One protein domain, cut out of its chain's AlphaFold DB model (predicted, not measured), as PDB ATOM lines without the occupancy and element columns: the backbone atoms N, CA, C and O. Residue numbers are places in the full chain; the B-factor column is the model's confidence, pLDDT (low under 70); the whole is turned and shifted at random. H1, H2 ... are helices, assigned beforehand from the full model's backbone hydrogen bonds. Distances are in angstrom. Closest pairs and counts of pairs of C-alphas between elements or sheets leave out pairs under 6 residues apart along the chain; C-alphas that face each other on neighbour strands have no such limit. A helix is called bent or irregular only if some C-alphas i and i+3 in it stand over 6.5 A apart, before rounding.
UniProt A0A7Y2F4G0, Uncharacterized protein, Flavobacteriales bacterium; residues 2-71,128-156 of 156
ATOM      1  N   PRO A   2      -9.612 -26.972 -34.074       70.38
ATOM      2  CA  PRO A   2      -9.205 -26.805 -32.667       70.38
ATOM      3  C   PRO A   2     -10.380 -26.717 -31.683       70.38
ATOM      4  O   PRO A   2     -10.405 -27.429 -30.691       70.38
ATOM      5  N   GLN A   3     -11.434 -25.967 -32.023       73.81
ATOM      6  CA  GLN A   3     -12.640 -25.853 -31.185       73.81
ATOM      7  C   GLN A   3     -13.369 -27.194 -30.955       73.81
ATOM      8  O   GLN A   3     -13.951 -27.409 -29.897       73.81
ATOM      9  N   LYS A   4     -13.320 -28.121 -31.930       79.38
ATOM     10  CA  LYS A   4     -13.896 -29.474 -31.788       79.38
ATOM     11  C   LYS A   4     -13.030 -30.379 -30.911       79.38
ATOM     12  O   LYS A   4     -13.561 -31.278 -30.268       79.38
ATOM     13  N   ILE A   5     -11.712 -30.185 -30.929       82.00
ATOM     14  CA  ILE A   5     -10.774 -30.920 -30.072       82.00
ATOM     15  C   ILE A   5     -10.924 -30.418 -28.637       82.00
ATOM     16  O   ILE A   5     -11.115 -31.227 -27.737       82.00
ATOM     17  N   GLU A   6     -10.981 -29.101 -28.441       80.88
ATOM     18  CA  GLU A   6     -11.182 -28.476 -27.132       80.88
ATOM     19  C   GLU A   6     -12.497 -28.917 -26.473       80.88
ATOM     20  O   GLU A   6     -12.510 -29.308 -25.307       80.88
ATOM     21  N   SER A   7     -13.608 -28.925 -27.221       83.75
ATOM     22  CA  SER A   7     -14.891 -29.383 -26.678       83.75
ATOM     23  C   SER A   7     -14.873 -30.867 -26.301       83.75
ATOM     24  O   SER A   7     -15.385 -31.243 -25.247       83.75
ATOM     25  N   ARG A   8     -14.234 -31.718 -27.115       83.81
ATOM     26  CA  ARG A   8     -14.086 -33.154 -26.824       83.81
ATOM     27  C   ARG A   8     -13.153 -33.423 -25.653       83.81
ATOM     28  O   ARG A   8     -13.466 -34.293 -24.849       83.81
ATOM     29  N   ARG A   9     -12.066 -32.662 -25.526       83.62
ATOM     30  CA  ARG A   9     -11.126 -32.743 -24.403       83.62
ATOM     31  C   ARG A   9     -11.831 -32.513 -23.068       83.62
ATOM     32  O   ARG A   9     -11.575 -33.241 -22.117       83.62
ATOM     33  N   ARG A  10     -12.751 -31.544 -23.013       82.56
ATOM     34  CA  ARG A  10     -13.563 -31.271 -21.815       82.56
ATOM     35  C   ARG A  10     -14.588 -32.366 -21.529       82.56
ATOM     36  O   ARG A  10     -14.883 -32.631 -20.372       82.56
ATOM     37  N   ALA A  11     -15.130 -32.994 -22.570       85.12
ATOM     38  CA  ALA A  11     -16.159 -34.022 -22.433       85.12
ATOM     39  C   ALA A  11     -15.598 -35.414 -22.096       85.12
ATOM     40  O   ALA A  11     -16.296 -36.222 -21.486       85.12
ATOM     41  N   ARG A  12     -14.369 -35.734 -22.526       81.25
ATOM     42  CA  ARG A  12     -13.773 -37.058 -22.333       81.25
ATOM     43  C   ARG A  12     -12.247 -37.004 -22.338       81.25
ATOM     44  O   ARG A  12     -11.627 -36.440 -23.239       81.25
ATOM     45  N   TRP A  13     -11.646 -37.683 -21.364       78.62
ATOM     46  CA  TRP A  13     -10.203 -37.903 -21.318       78.62
ATOM     47  C   TRP A  13      -9.708 -38.659 -22.566       78.62
ATOM     48  O   TRP A  13     -10.412 -39.520 -23.098       78.62
ATOM     49  N   GLY A  14      -8.506 -38.329 -23.049       79.00
ATOM     50  CA  GLY A  14      -7.899 -38.965 -24.225       79.00
ATOM     51  C   GLY A  14      -8.211 -38.314 -25.580       79.00
ATOM     52  O   GLY A  14      -7.840 -38.869 -26.609       79.00
ATOM     53  N   PHE A  15      -8.881 -37.156 -25.614       82.50
ATOM     54  CA  PHE A  15      -9.262 -36.469 -26.863       82.50
ATOM     55  C   PHE A  15      -8.376 -35.270 -27.239       82.50
ATOM     56  O   PHE A  15      -8.746 -34.498 -28.126       82.50
ATOM     57  N   ASP A  16      -7.209 -35.115 -26.612       86.69
ATOM     58  CA  ASP A  16      -6.286 -34.007 -26.886       86.69
ATOM     59  C   ASP A  16      -5.288 -34.331 -28.012       86.69
ATOM     60  O   ASP A  16      -4.091 -34.509 -27.804       86.69
ATOM     61  N   TYR A  17      -5.799 -34.418 -29.242       86.12
ATOM     62  CA  TYR A  17      -4.996 -34.758 -30.425       86.12
ATOM     63  C   TYR A  17      -3.930 -33.718 -30.799       86.12
ATOM     64  O   TYR A  17      -3.091 -34.020 -31.644       86.12
ATOM     65  N   LEU A  18      -3.987 -32.507 -30.235       90.69
ATOM     66  CA  LEU A  18      -2.982 -31.475 -30.486       90.69
ATOM     67  C   LEU A  18      -1.855 -31.562 -29.457       90.69
ATOM     68  O   LEU A  18      -0.698 -31.717 -29.828       90.69
ATOM     69  N   ASN A  19      -2.167 -31.549 -28.160       89.06
ATOM     70  CA  ASN A  19      -1.103 -31.547 -27.153       89.06
ATOM     71  C   ASN A  19      -0.358 -32.879 -27.072       89.06
ATOM     72  O   ASN A  19       0.826 -32.887 -26.757       89.06
ATOM     73  N   TYR A  20      -0.990 -34.004 -27.426       90.06
ATOM     74  CA  TYR A  20      -0.262 -35.272 -27.532       90.06
ATOM     75  C   TYR A  20       0.794 -35.275 -28.643       90.06
ATOM     76  O   TYR A  20       1.722 -36.069 -28.556       90.06
ATOM     77  N   GLY A  21       0.667 -34.413 -29.658       92.12
ATOM     78  CA  GLY A  21       1.659 -34.258 -30.725       92.12
ATOM     79  C   GLY A  21       2.739 -33.210 -30.444       92.12
ATOM     80  O   GLY A  21       3.693 -33.139 -31.208       92.12
ATOM     81  N   ALA A  22       2.594 -32.406 -29.383       95.19
ATOM     82  CA  ALA A  22       3.588 -31.424 -28.951       95.19
ATOM     83  C   ALA A  22       4.566 -32.102 -27.978       95.19
ATOM     84  O   ALA A  22       4.274 -32.287 -26.791       95.19
ATOM     85  N   TYR A  23       5.683 -32.589 -28.511       97.31
ATOM     86  CA  TYR A  23       6.544 -33.537 -27.808       97.31
ATOM     87  C   TYR A  23       7.591 -32.869 -26.924       97.31
ATOM     88  O   TYR A  23       8.080 -33.524 -26.004       97.31
ATOM     89  N   ALA A  24       7.954 -31.607 -27.168       97.81
ATOM     90  CA  ALA A  24       9.147 -31.010 -26.574       97.81
ATOM     91  C   ALA A  24       9.141 -31.065 -25.039       97.81
ATOM     92  O   ALA A  24      10.090 -31.557 -24.429       97.81
ATOM     93  N   ASP A  25       8.052 -30.632 -24.405       97.06
ATOM     94  CA  ASP A  25       7.939 -30.639 -22.941       97.06
ATOM     95  C   ASP A  25       7.958 -32.053 -22.359       97.06
ATOM     96  O   ASP A  25       8.592 -32.305 -21.332       97.06
ATOM     97  N   GLN A  26       7.287 -32.989 -23.031       95.75
ATOM     98  CA  GLN A  26       7.193 -34.378 -22.593       95.75
ATOM     99  C   GLN A  26       8.570 -35.046 -22.664       95.75
ATOM    100  O   GLN A  26       9.024 -35.640 -21.686       95.75
ATOM    101  N   VAL A  27       9.272 -34.889 -23.788       97.38
ATOM    102  CA  VAL A  27      10.618 -35.437 -23.997       97.38
ATOM    103  C   VAL A  27      11.618 -34.818 -23.020       97.38
ATOM    104  O   VAL A  27      12.346 -35.556 -22.355       97.38
ATOM    105  N   ALA A  28      11.608 -33.491 -22.848       97.12
ATOM    106  CA  ALA A  28      12.460 -32.815 -21.866       97.12
ATOM    107  C   ALA A  28      12.216 -33.329 -20.441       97.12
ATOM    108  O   ALA A  28      13.156 -33.507 -19.661       97.12
ATOM    109  N   HIS A  29      10.957 -33.598 -20.088       96.94
ATOM    110  CA  HIS A  29      10.620 -34.176 -18.795       96.94
ATOM    111  C   HIS A  29      11.267 -35.552 -18.620       96.94
ATOM    112  O   HIS A  29      11.974 -35.757 -17.640       96.94
ATOM    113  N   TYR A  30      11.109 -36.472 -19.573       97.25
ATOM    114  CA  TYR A  30      11.748 -37.789 -19.479       97.25
ATOM    115  C   TYR A  30      13.276 -37.683 -19.403       97.25
ATOM    116  O   TYR A  30      13.876 -38.223 -18.475       97.25
ATOM    117  N   MET A  31      13.909 -36.924 -20.299       95.81
ATOM    118  CA  MET A  31      15.374 -36.817 -20.342       95.81
ATOM    119  C   MET A  31      15.978 -36.172 -19.086       95.81
ATOM    120  O   MET A  31      17.105 -36.483 -18.719       95.81
ATOM    121  N   SER A  32      15.234 -35.305 -18.392       96.00
ATOM    122  CA  SER A  32      15.699 -34.694 -17.137       96.00
ATOM    123  C   SER A  32      15.516 -35.576 -15.899       96.00
ATOM    124  O   SER A  32      16.160 -35.315 -14.886       96.00
ATOM    125  N   ARG A  33      14.646 -36.598 -15.939       97.44
ATOM    126  CA  ARG A  33      14.438 -37.533 -14.810       97.44
ATOM    127  C   ARG A  33      15.169 -38.858 -14.987       97.44
ATOM    128  O   ARG A  33      15.520 -39.485 -13.993       97.44
ATOM    129  N   PHE A  34      15.375 -39.293 -16.225       96.12
ATOM    130  CA  PHE A  34      15.971 -40.586 -16.532       96.12
ATOM    131  C   PHE A  34      17.362 -40.380 -17.142       96.12
ATOM    132  O   PHE A  34      17.451 -39.971 -18.299       96.12
ATOM    133  N   PRO A  35      18.451 -40.685 -16.406       89.00
ATOM    134  CA  PRO A  35      19.819 -40.471 -16.888       89.00
ATOM    135  C   PRO A  35      20.164 -41.355 -18.095       89.00
ATOM    136  O   PRO A  35      21.029 -41.013 -18.896       89.00
ATOM    137  N   HIS A  36      19.459 -42.476 -18.248       94.06
ATOM    138  CA  HIS A  36      19.551 -43.367 -19.397       94.06
ATOM    139  C   HIS A  36      18.262 -43.268 -20.210       94.06
ATOM    140  O   HIS A  36      17.370 -44.109 -20.110       94.06
ATOM    141  N   CYS A  37      18.157 -42.208 -21.009       96.00
ATOM    142  CA  CYS A  37      17.037 -41.965 -21.910       96.00
ATOM    143  C   CYS A  37      17.557 -41.687 -23.322       96.00
ATOM    144  O   CYS A  37      18.498 -40.916 -23.498       96.00
ATOM    145  N   LYS A  38      16.934 -42.306 -24.328       96.12
ATOM    146  CA  LYS A  38      17.261 -42.104 -25.741       96.12
ATOM    147  C   LYS A  38      15.980 -41.964 -26.552       96.12
ATOM    148  O   LYS A  38      15.002 -42.664 -26.295       96.12
ATOM    149  N   VAL A  39      15.984 -41.029 -27.499       96.69
ATOM    150  CA  VAL A  39      14.825 -40.692 -28.331       96.69
ATOM    151  C   VAL A  39      15.073 -41.179 -29.750       96.69
ATOM    152  O   VAL A  39      16.088 -40.842 -30.354       96.69
ATOM    153  N   TYR A  40      14.113 -41.929 -30.282       96.50
ATOM    154  CA  TYR A  40      14.105 -42.398 -31.663       96.50
ATOM    155  C   TYR A  40      12.905 -41.821 -32.401       96.50
ATOM    156  O   TYR A  40      11.819 -41.676 -31.834       96.50
ATOM    157  N   LEU A  41      13.104 -41.507 -33.674       95.50
ATOM    158  CA  LEU A  41      12.073 -41.005 -34.569       95.50
ATOM    159  C   LEU A  41      11.549 -42.133 -35.456       95.50
ATOM    160  O   LEU A  41      12.205 -43.152 -35.675       95.50
ATOM    161  N   THR A  42      10.359 -41.943 -36.024       92.75
ATOM    162  CA  THR A  42       9.771 -42.939 -36.940       92.75
ATOM    163  C   THR A  42      10.661 -43.150 -38.168       92.75
ATOM    164  O   THR A  42      10.728 -44.245 -38.720       92.75
ATOM    165  N   GLU A  43      11.379 -42.115 -38.587       93.75
ATOM    166  CA  GLU A  43      12.309 -42.131 -39.707       93.75
ATOM    167  C   GLU A  43      13.516 -43.044 -39.477       93.75
ATOM    168  O   GLU A  43      14.081 -43.523 -40.459       93.75
ATOM    169  N   ASP A  44      13.865 -43.349 -38.225       94.06
ATOM    170  CA  ASP A  44      14.959 -44.273 -37.904       94.06
ATOM    171  C   ASP A  44      14.608 -45.717 -38.286       94.06
ATOM    172  O   ASP A  44      15.485 -46.519 -38.593       94.06
ATOM    173  N   LEU A  45      13.313 -46.036 -38.409       91.00
ATOM    174  CA  LEU A  45      12.840 -47.334 -38.907       91.00
ATOM    175  C   LEU A  45      13.185 -47.579 -40.385       91.00
ATOM    176  O   LEU A  45      12.962 -48.687 -40.878       91.00
ATOM    177  N   LYS A  46      13.691 -46.571 -41.113       90.19
ATOM    178  CA  LYS A  46      14.190 -46.753 -42.485       90.19
ATOM    179  C   LYS A  46      15.418 -47.663 -42.518       90.19
ATOM    180  O   LYS A  46      15.541 -48.441 -43.458       90.19
ATOM    181  N   ASP A  47      16.267 -47.603 -41.492       91.56
ATOM    182  CA  ASP A  47      17.404 -48.505 -41.308       91.56
ATOM    183  C   ASP A  47      17.215 -49.317 -40.023       91.56
ATOM    184  O   ASP A  47      17.762 -49.027 -38.959       91.56
ATOM    185  N   LYS A  48      16.367 -50.344 -40.129       90.44
ATOM    186  CA  LYS A  48      15.942 -51.161 -38.987       90.44
ATOM    187  C   LYS A  48      17.114 -51.838 -38.286       90.44
ATOM    188  O   LYS A  48      17.105 -51.918 -37.063       90.44
ATOM    189  N   GLN A  49      18.088 -52.349 -39.043       92.06
ATOM    190  CA  GLN A  49      19.204 -53.079 -38.445       92.06
ATOM    191  C   GLN A  49      20.133 -52.118 -37.704       92.06
ATOM    192  O   GLN A  49      20.552 -52.428 -36.592       92.06
ATOM    193  N   SER A  50      20.391 -50.932 -38.264       93.94
ATOM    194  CA  SER A  50      21.130 -49.882 -37.558       93.94
ATOM    195  C   SER A  50      20.413 -49.442 -36.279       93.94
ATOM    196  O   SER A  50      21.022 -49.428 -35.211       93.94
ATOM    197  N   LEU A  51      19.097 -49.198 -36.350       95.31
ATOM    198  CA  LEU A  51      18.286 -48.835 -35.185       95.31
ATOM    199  C   LEU A  51      18.328 -49.911 -34.091       95.31
ATOM    200  O   LEU A  51      18.497 -49.584 -32.922       95.31
ATOM    201  N   ILE A  52      18.189 -51.193 -34.442       95.06
ATOM    202  CA  ILE A  52      18.272 -52.277 -33.456       95.06
ATOM    203  C   ILE A  52      19.660 -52.389 -32.856       95.06
ATOM    204  O   ILE A  52      19.756 -52.537 -31.644       95.06
ATOM    205  N   ASN A  53      20.717 -52.297 -33.664       95.38
ATOM    206  CA  ASN A  53      22.080 -52.322 -33.147       95.38
ATOM    207  C   ASN A  53      22.269 -51.218 -32.100       95.38
ATOM    208  O   ASN A  53      22.708 -51.502 -30.988       95.38
ATOM    209  N   ASP A  54      21.838 -49.999 -32.427       96.56
ATOM    210  CA  ASP A  54      21.912 -48.844 -31.539       96.56
ATOM    211  C   ASP A  54      21.054 -49.010 -30.265       96.56
ATOM    212  O   ASP A  54      21.506 -48.661 -29.173       96.56
ATOM    213  N   ILE A  55      19.858 -49.608 -30.366       96.69
ATOM    214  CA  ILE A  55      19.016 -49.949 -29.205       96.69
ATOM    215  C   ILE A  55      19.688 -51.013 -28.331       96.69
ATOM    216  O   ILE A  55      19.726 -50.863 -27.112       96.69
ATOM    217  N   THR A  56      20.209 -52.094 -28.921       96.69
ATOM    218  CA  THR A  56      20.860 -53.180 -28.168       96.69
ATOM    219  C   THR A  56      22.120 -52.693 -27.464       96.69
ATOM    220  O   THR A  56      22.346 -53.043 -26.309       96.69
ATOM    221  N   GLU A  57      22.882 -51.809 -28.111       96.56
ATOM    222  CA  GLU A  57      24.042 -51.149 -27.524       96.56
ATOM    223  C   GLU A  57      23.633 -50.225 -26.370       96.56
ATOM    224  O   GLU A  57      24.171 -50.344 -25.270       96.56
ATOM    225  N   PHE A  58      22.624 -49.371 -26.571       96.88
ATOM    226  CA  PHE A  58      22.100 -48.493 -25.523       96.88
ATOM    227  C   PHE A  58      21.586 -49.271 -24.298       96.88
ATOM    228  O   PHE A  58      21.796 -48.847 -23.163       96.88
ATOM    229  N   LEU A  59      20.941 -50.420 -24.518       96.19
ATOM    230  CA  LEU A  59      20.438 -51.301 -23.460       96.19
ATOM    231  C   LEU A  59      21.501 -52.254 -22.889       96.19
ATOM    232  O   LEU A  59      21.208 -52.956 -21.923       96.19
ATOM    233  N   SER A  60      22.714 -52.285 -23.454       96.19
ATOM    234  CA  SER A  60      23.794 -53.207 -23.067       96.19
ATOM    235  C   SER A  60      23.390 -54.688 -23.129       96.19
ATOM    236  O   SER A  60      23.674 -55.463 -22.215       96.19
ATOM    237  N   VAL A  61      22.714 -55.083 -24.209       96.75
ATOM    238  CA  VAL A  61      22.321 -56.474 -24.486       96.75
ATOM    239  C   VAL A  61      22.964 -56.980 -25.775       96.75
ATOM    240  O   VAL A  61      23.433 -56.197 -26.601       96.75
ATOM    241  N   ASP A  62      22.965 -58.300 -25.961       96.44
ATOM    242  CA  ASP A  62      23.476 -58.915 -27.184       96.44
ATOM    243  C   ASP A  62      22.735 -58.410 -28.428       96.44
ATOM    244  O   ASP A  62      21.524 -58.156 -28.415       96.44
ATOM    245  N   ARG A  63      23.480 -58.286 -29.531       93.12
ATOM    246  CA  ARG A  63      22.939 -57.818 -30.809       93.12
ATOM    247  C   ARG A  63      21.861 -58.768 -31.318       93.12
ATOM    248  O   ARG A  63      22.007 -59.989 -31.274       93.12
ATOM    249  N   LEU A  64      20.803 -58.180 -31.866       90.31
ATOM    250  CA  LEU A  64      19.683 -58.905 -32.450       90.31
ATOM    251  C   LEU A  64      19.632 -58.669 -33.959       90.31
ATOM    252  O   LEU A  64      19.691 -57.538 -34.434       90.31
ATOM    253  N   GLU A  65      19.465 -59.751 -34.712       88.19
ATOM    254  CA  GLU A  65      19.272 -59.708 -36.162       88.19
ATOM    255  C   GLU A  65      17.774 -59.701 -36.486       88.19
ATOM    256  O   GLU A  65      17.052 -60.643 -36.133       88.19
ATOM    257  N   ILE A  66      17.292 -58.671 -37.188       81.88
ATOM    258  CA  ILE A  66      15.908 -58.660 -37.675       81.88
ATOM    259  C   ILE A  66      15.822 -59.497 -38.948       81.88
ATOM    260  O   ILE A  66      16.388 -59.154 -39.982       81.88
ATOM    261  N   ARG A  67      15.039 -60.577 -38.893       72.75
ATOM    262  CA  ARG A  67      14.832 -61.479 -40.039       72.75
ATOM    263  C   ARG A  67      13.527 -61.247 -40.795       72.75
ATOM    264  O   ARG A  67      13.436 -61.621 -41.960       72.75
ATOM    265  N   ASP A  68      12.535 -60.618 -40.164       67.88
ATOM    266  CA  ASP A  68      11.177 -60.546 -40.705       67.88
ATOM    267  C   ASP A  68      10.704 -59.111 -40.962       67.88
ATOM    268  O   ASP A  68      10.687 -58.252 -40.082       67.88
ATOM    269  N   GLU A  69      10.207 -58.871 -42.177       65.50
ATOM    270  CA  GLU A  69       9.476 -57.654 -42.526       65.50
ATOM    271  C   GLU A  69       7.966 -57.880 -42.412       65.50
ATOM    272  O   GLU A  69       7.258 -58.092 -43.400       65.50
ATOM    273  N   VAL A  70       7.442 -57.841 -41.188       66.56
ATOM    274  CA  VAL A  70       5.991 -57.897 -40.977       66.56
ATOM    275  C   VAL A  70       5.412 -56.491 -41.077       66.56
ATOM    276  O   VAL A  70       5.604 -55.654 -40.201       66.56
ATOM    277  N   THR A  71       4.657 -56.221 -42.142       64.06
ATOM    278  CA  THR A  71       3.800 -55.029 -42.198       64.06
ATOM    279  C   THR A  71       2.444 -55.370 -41.586       64.06
ATOM    280  O   THR A  71       1.582 -55.938 -42.255       64.06
ATOM    281  N   ASP A 128      -5.188 -26.998 -45.958       94.50
ATOM    282  CA  ASP A 128      -5.481 -26.005 -44.912       94.50
ATOM    283  C   ASP A 128      -5.210 -26.529 -43.491       94.50
ATOM    284  O   ASP A 128      -4.688 -25.834 -42.622       94.50
ATOM    285  N   THR A 129      -5.539 -27.798 -43.253       93.12
ATOM    286  CA  THR A 129      -5.302 -28.472 -41.978       93.12
ATOM    287  C   THR A 129      -3.812 -28.716 -41.781       93.12
ATOM    288  O   THR A 129      -3.307 -28.529 -40.679       93.12
ATOM    289  N   ARG A 130      -3.091 -29.088 -42.844       93.44
ATOM    290  CA  ARG A 130      -1.639 -29.266 -42.800       93.44
ATOM    291  C   ARG A 130      -0.921 -27.962 -42.468       93.44
ATOM    292  O   ARG A 130      -0.073 -27.971 -41.587       93.44
ATOM    293  N   GLU A 131      -1.254 -26.872 -43.151       94.19
ATOM    294  CA  GLU A 131      -0.655 -25.551 -42.920       94.19
ATOM    295  C   GLU A 131      -0.912 -25.072 -41.490       94.19
ATOM    296  O   GLU A 131       0.030 -24.721 -40.785       94.19
ATOM    297  N   MET A 132      -2.157 -25.185 -41.014       94.00
ATOM    298  CA  MET A 132      -2.506 -24.874 -39.625       94.00
ATOM    299  C   MET A 132      -1.657 -25.667 -38.622       94.00
ATOM    300  O   MET A 132      -1.178 -25.099 -37.645       94.00
ATOM    301  N   LEU A 133      -1.482 -26.976 -38.835       94.19
ATOM    302  CA  LEU A 133      -0.707 -27.825 -37.926       94.19
ATOM    303  C   LEU A 133       0.790 -27.508 -37.980       94.19
ATOM    304  O   LEU A 133       1.432 -27.524 -36.935       94.19
ATOM    305  N   LYS A 134       1.336 -27.182 -39.159       94.50
ATOM    306  CA  LYS A 134       2.727 -26.723 -39.293       94.50
ATOM    307  C   LYS A 134       2.970 -25.465 -38.464       94.50
ATOM    308  O   LYS A 134       3.924 -25.430 -37.699       94.50
ATOM    309  N   THR A 135       2.075 -24.480 -38.558       95.19
ATOM    310  CA  THR A 135       2.146 -23.272 -37.726       95.19
ATOM    311  C   THR A 135       1.987 -23.599 -36.241       95.19
ATOM    312  O   THR A 135       2.749 -23.098 -35.426       95.19
ATOM    313  N   TYR A 136       1.031 -24.463 -35.878       94.81
ATOM    314  CA  TYR A 136       0.767 -24.823 -34.481       94.81
ATOM    315  C   TYR A 136       1.974 -25.474 -33.789       94.81
ATOM    316  O   TYR A 136       2.261 -25.152 -32.641       94.81
ATOM    317  N   TYR A 137       2.675 -26.385 -34.471       96.44
ATOM    318  CA  TYR A 137       3.808 -27.113 -33.890       96.44
ATOM    319  C   TYR A 137       5.160 -26.427 -34.091       96.44
ATOM    320  O   TYR A 137       6.155 -26.937 -33.592       96.44
ATOM    321  N   GLN A 138       5.239 -25.298 -34.799       96.12
ATOM    322  CA  GLN A 138       6.516 -24.687 -35.179       96.12
ATOM    323  C   GLN A 138       7.449 -24.446 -33.979       96.12
ATOM    324  O   GLN A 138       8.612 -24.853 -34.019       96.12
ATOM    325  N   ASP A 139       6.935 -23.841 -32.908       97.06
ATOM    326  CA  ASP A 139       7.726 -23.539 -31.709       97.06
ATOM    327  C   ASP A 139       8.102 -24.810 -30.933       97.06
ATOM    328  O   ASP A 139       9.228 -24.936 -30.445       97.06
ATOM    329  N   ASP A 140       7.185 -25.784 -30.863       97.81
ATOM    330  CA  ASP A 140       7.447 -27.088 -30.242       97.81
ATOM    331  C   ASP A 140       8.552 -27.840 -30.993       97.81
ATOM    332  O   ASP A 140       9.464 -28.370 -30.366       97.81
ATOM    333  N   LEU A 141       8.544 -27.809 -32.330       97.31
ATOM    334  CA  LEU A 141       9.574 -28.439 -33.153       97.31
ATOM    335  C   LEU A 141      10.949 -27.817 -32.923       97.31
ATOM    336  O   LEU A 141      11.907 -28.557 -32.731       97.31
ATOM    337  N   LEU A 142      11.051 -26.485 -32.894       97.12
ATOM    338  CA  LEU A 142      12.321 -25.800 -32.619       97.12
ATOM    339  C   LEU A 142      12.865 -26.163 -31.232       97.12
ATOM    340  O   LEU A 142      14.059 -26.424 -31.063       97.12
ATOM    341  N   LYS A 143      11.981 -26.229 -30.233       98.00
ATOM    342  CA  LYS A 143      12.346 -26.657 -28.882       98.00
ATOM    343  C   LYS A 143      12.786 -28.123 -28.859       98.00
ATOM    344  O   LYS A 143      13.800 -28.446 -28.243       98.00
ATOM    345  N   LEU A 144      12.052 -29.000 -29.541       97.94
ATOM    346  CA  LEU A 144      12.352 -30.424 -29.624       97.94
ATOM    347  C   LEU A 144      13.701 -30.674 -30.306       97.94
ATOM    348  O   LEU A 144      14.492 -31.430 -29.751       97.94
ATOM    349  N   GLU A 145      13.994 -30.003 -31.430       97.38
ATOM    350  CA  GLU A 145      15.295 -30.061 -32.123       97.38
ATOM    351  C   GLU A 145      16.451 -29.767 -31.162       97.38
ATOM    352  O   GLU A 145      17.436 -30.509 -31.127       97.38
ATOM    353  N   SER A 146      16.308 -28.723 -30.337       97.38
ATOM    354  CA  SER A 146      17.312 -28.364 -29.333       97.38
ATOM    355  C   SER A 146      17.443 -29.403 -28.219       97.38
ATOM    356  O   SER A 146      18.552 -29.614 -27.737       97.38
ATOM    357  N   ILE A 147      16.343 -30.028 -27.786       96.88
ATOM    358  CA  ILE A 147      16.355 -31.038 -26.715       96.88
ATOM    359  C   ILE A 147      17.043 -32.324 -27.181       96.88
ATOM    360  O   ILE A 147      17.850 -32.888 -26.446       96.88
ATOM    361  N   ILE A 148      16.721 -32.795 -28.388       96.44
ATOM    362  CA  ILE A 148      17.230 -34.076 -28.899       96.44
ATOM    363  C   ILE A 148      18.534 -33.929 -29.697       96.44
ATOM    364  O   ILE A 148      19.116 -34.936 -30.093       96.44
ATOM    365  N   GLY A 149      18.979 -32.696 -29.967       96.12
ATOM    366  CA  GLY A 149      20.210 -32.410 -30.707       96.12
ATOM    367  C   GLY A 149      20.182 -32.882 -32.166       96.12
ATOM    368  O   GLY A 149      21.215 -33.271 -32.706       96.12
ATOM    369  N   ARG A 150      19.006 -32.893 -32.806       95.19
ATOM    370  CA  ARG A 150      18.800 -33.433 -34.161       95.19
ATOM    371  C   ARG A 150      17.875 -32.530 -34.969       95.19
ATOM    372  O   ARG A 150      16.880 -32.047 -34.443       95.19
ATOM    373  N   SER A 151      18.172 -32.362 -36.259       95.44
ATOM    374  CA  SER A 151      17.295 -31.639 -37.189       95.44
ATOM    375  C   SER A 151      15.989 -32.399 -37.448       95.44
ATOM    376  O   SER A 151      15.987 -33.592 -37.767       95.44
ATOM    377  N   LEU A 152      14.882 -31.666 -37.373       96.25
ATOM    378  CA  LEU A 152      13.516 -32.074 -37.687       96.25
ATOM    379  C   LEU A 152      12.974 -31.303 -38.899       96.25
ATOM    380  O   LEU A 152      11.766 -31.198 -39.090       96.25
ATOM    381  N   GLU A 153      13.850 -30.779 -39.760       92.44
ATOM    382  CA  GLU A 153      13.451 -30.001 -40.941       92.44
ATOM    383  C   GLU A 153      12.480 -30.751 -41.860       92.44
ATOM    384  O   GLU A 153      11.547 -30.167 -42.396       92.44
ATOM    385  N   HIS A 154      12.629 -32.068 -41.968       91.75
ATOM    386  CA  HIS A 154      11.736 -32.932 -42.736       91.75
ATOM    387  C   HIS A 154      10.290 -33.001 -42.200       91.75
ATOM    388  O   HIS A 154       9.419 -33.529 -42.894       91.75
ATOM    389  N   TRP A 155      10.019 -32.493 -40.992       93.00
ATOM    390  CA  TRP A 155       8.667 -32.345 -40.432       93.00
ATOM    391  C   TRP A 155       8.039 -30.975 -40.739       93.00
ATOM    392  O   TRP A 155       6.833 -30.807 -40.533       93.00
ATOM    393  N   ARG A 156       8.831 -30.014 -41.236       84.88
ATOM    394  CA  ARG A 156       8.401 -28.640 -41.530       84.88
ATOM    395  C   ARG A 156       7.737 -28.464 -42.890       84.88
ATOM    396  O   ARG A 156       7.690 -29.370 -43.755       84.88
TER     397      ARG A 156
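This is residues 2 to 71 and 128 to 156 of the 156 residues of an uncharacterized protein of Flavobacteriales bacterium (UniProt A0A7Y2F4G0). H2 and H4b, one arm of the bent helix H4, lie side by side in a loose, open model, with H1 toward one end of its longest axis and kinked H3 toward the other. The printed part has 99 residues with four named helices, H1 to H4 in order, and no named strand: all helix. The radius of gyration of the C-alphas is 17.0 A, the spans 49 by 34 by 30 A.

Start at H1, residues 2 to 11, which touches no helix. By its hydrogen bonds H4, residues 128 to 148, was assigned as one helix, but it is bent: C-alphas 136 and 139 are 7.6 A apart. Its arms H4a, residues 128 to 136, and H4b, residues 139 to 148, stand at a steep tilt of 57 degrees. H2, residues 24 to 33, touches H4b, the same way at a shallow tilt of 29 degrees; the closest C-alphas, of Ala 24 and Leu 144, are 4.5 A apart. H3, residues 42 to 58, touches no helix and is irregular, with C-alphas 46 and 49 9.0 A apart. Every O i to N i+4 pair is within hydrogen-bond range in H1, H2, H4a and H4b, 8 of 13 in H3.

Find C-alpha 2 at (-9.205, -26.805, -32.667), where H1 begins; H3 spans 17.7 A, and H4b ends at C-alpha 148, (17.230, -34.076, -28.899).

Residues 72 to 127 are not printed; C-alphas 71 and 128 are 30.6 A apart across the cut. The link H1 to H2 is long. Residues 68 to 71 have pLDDT under 70.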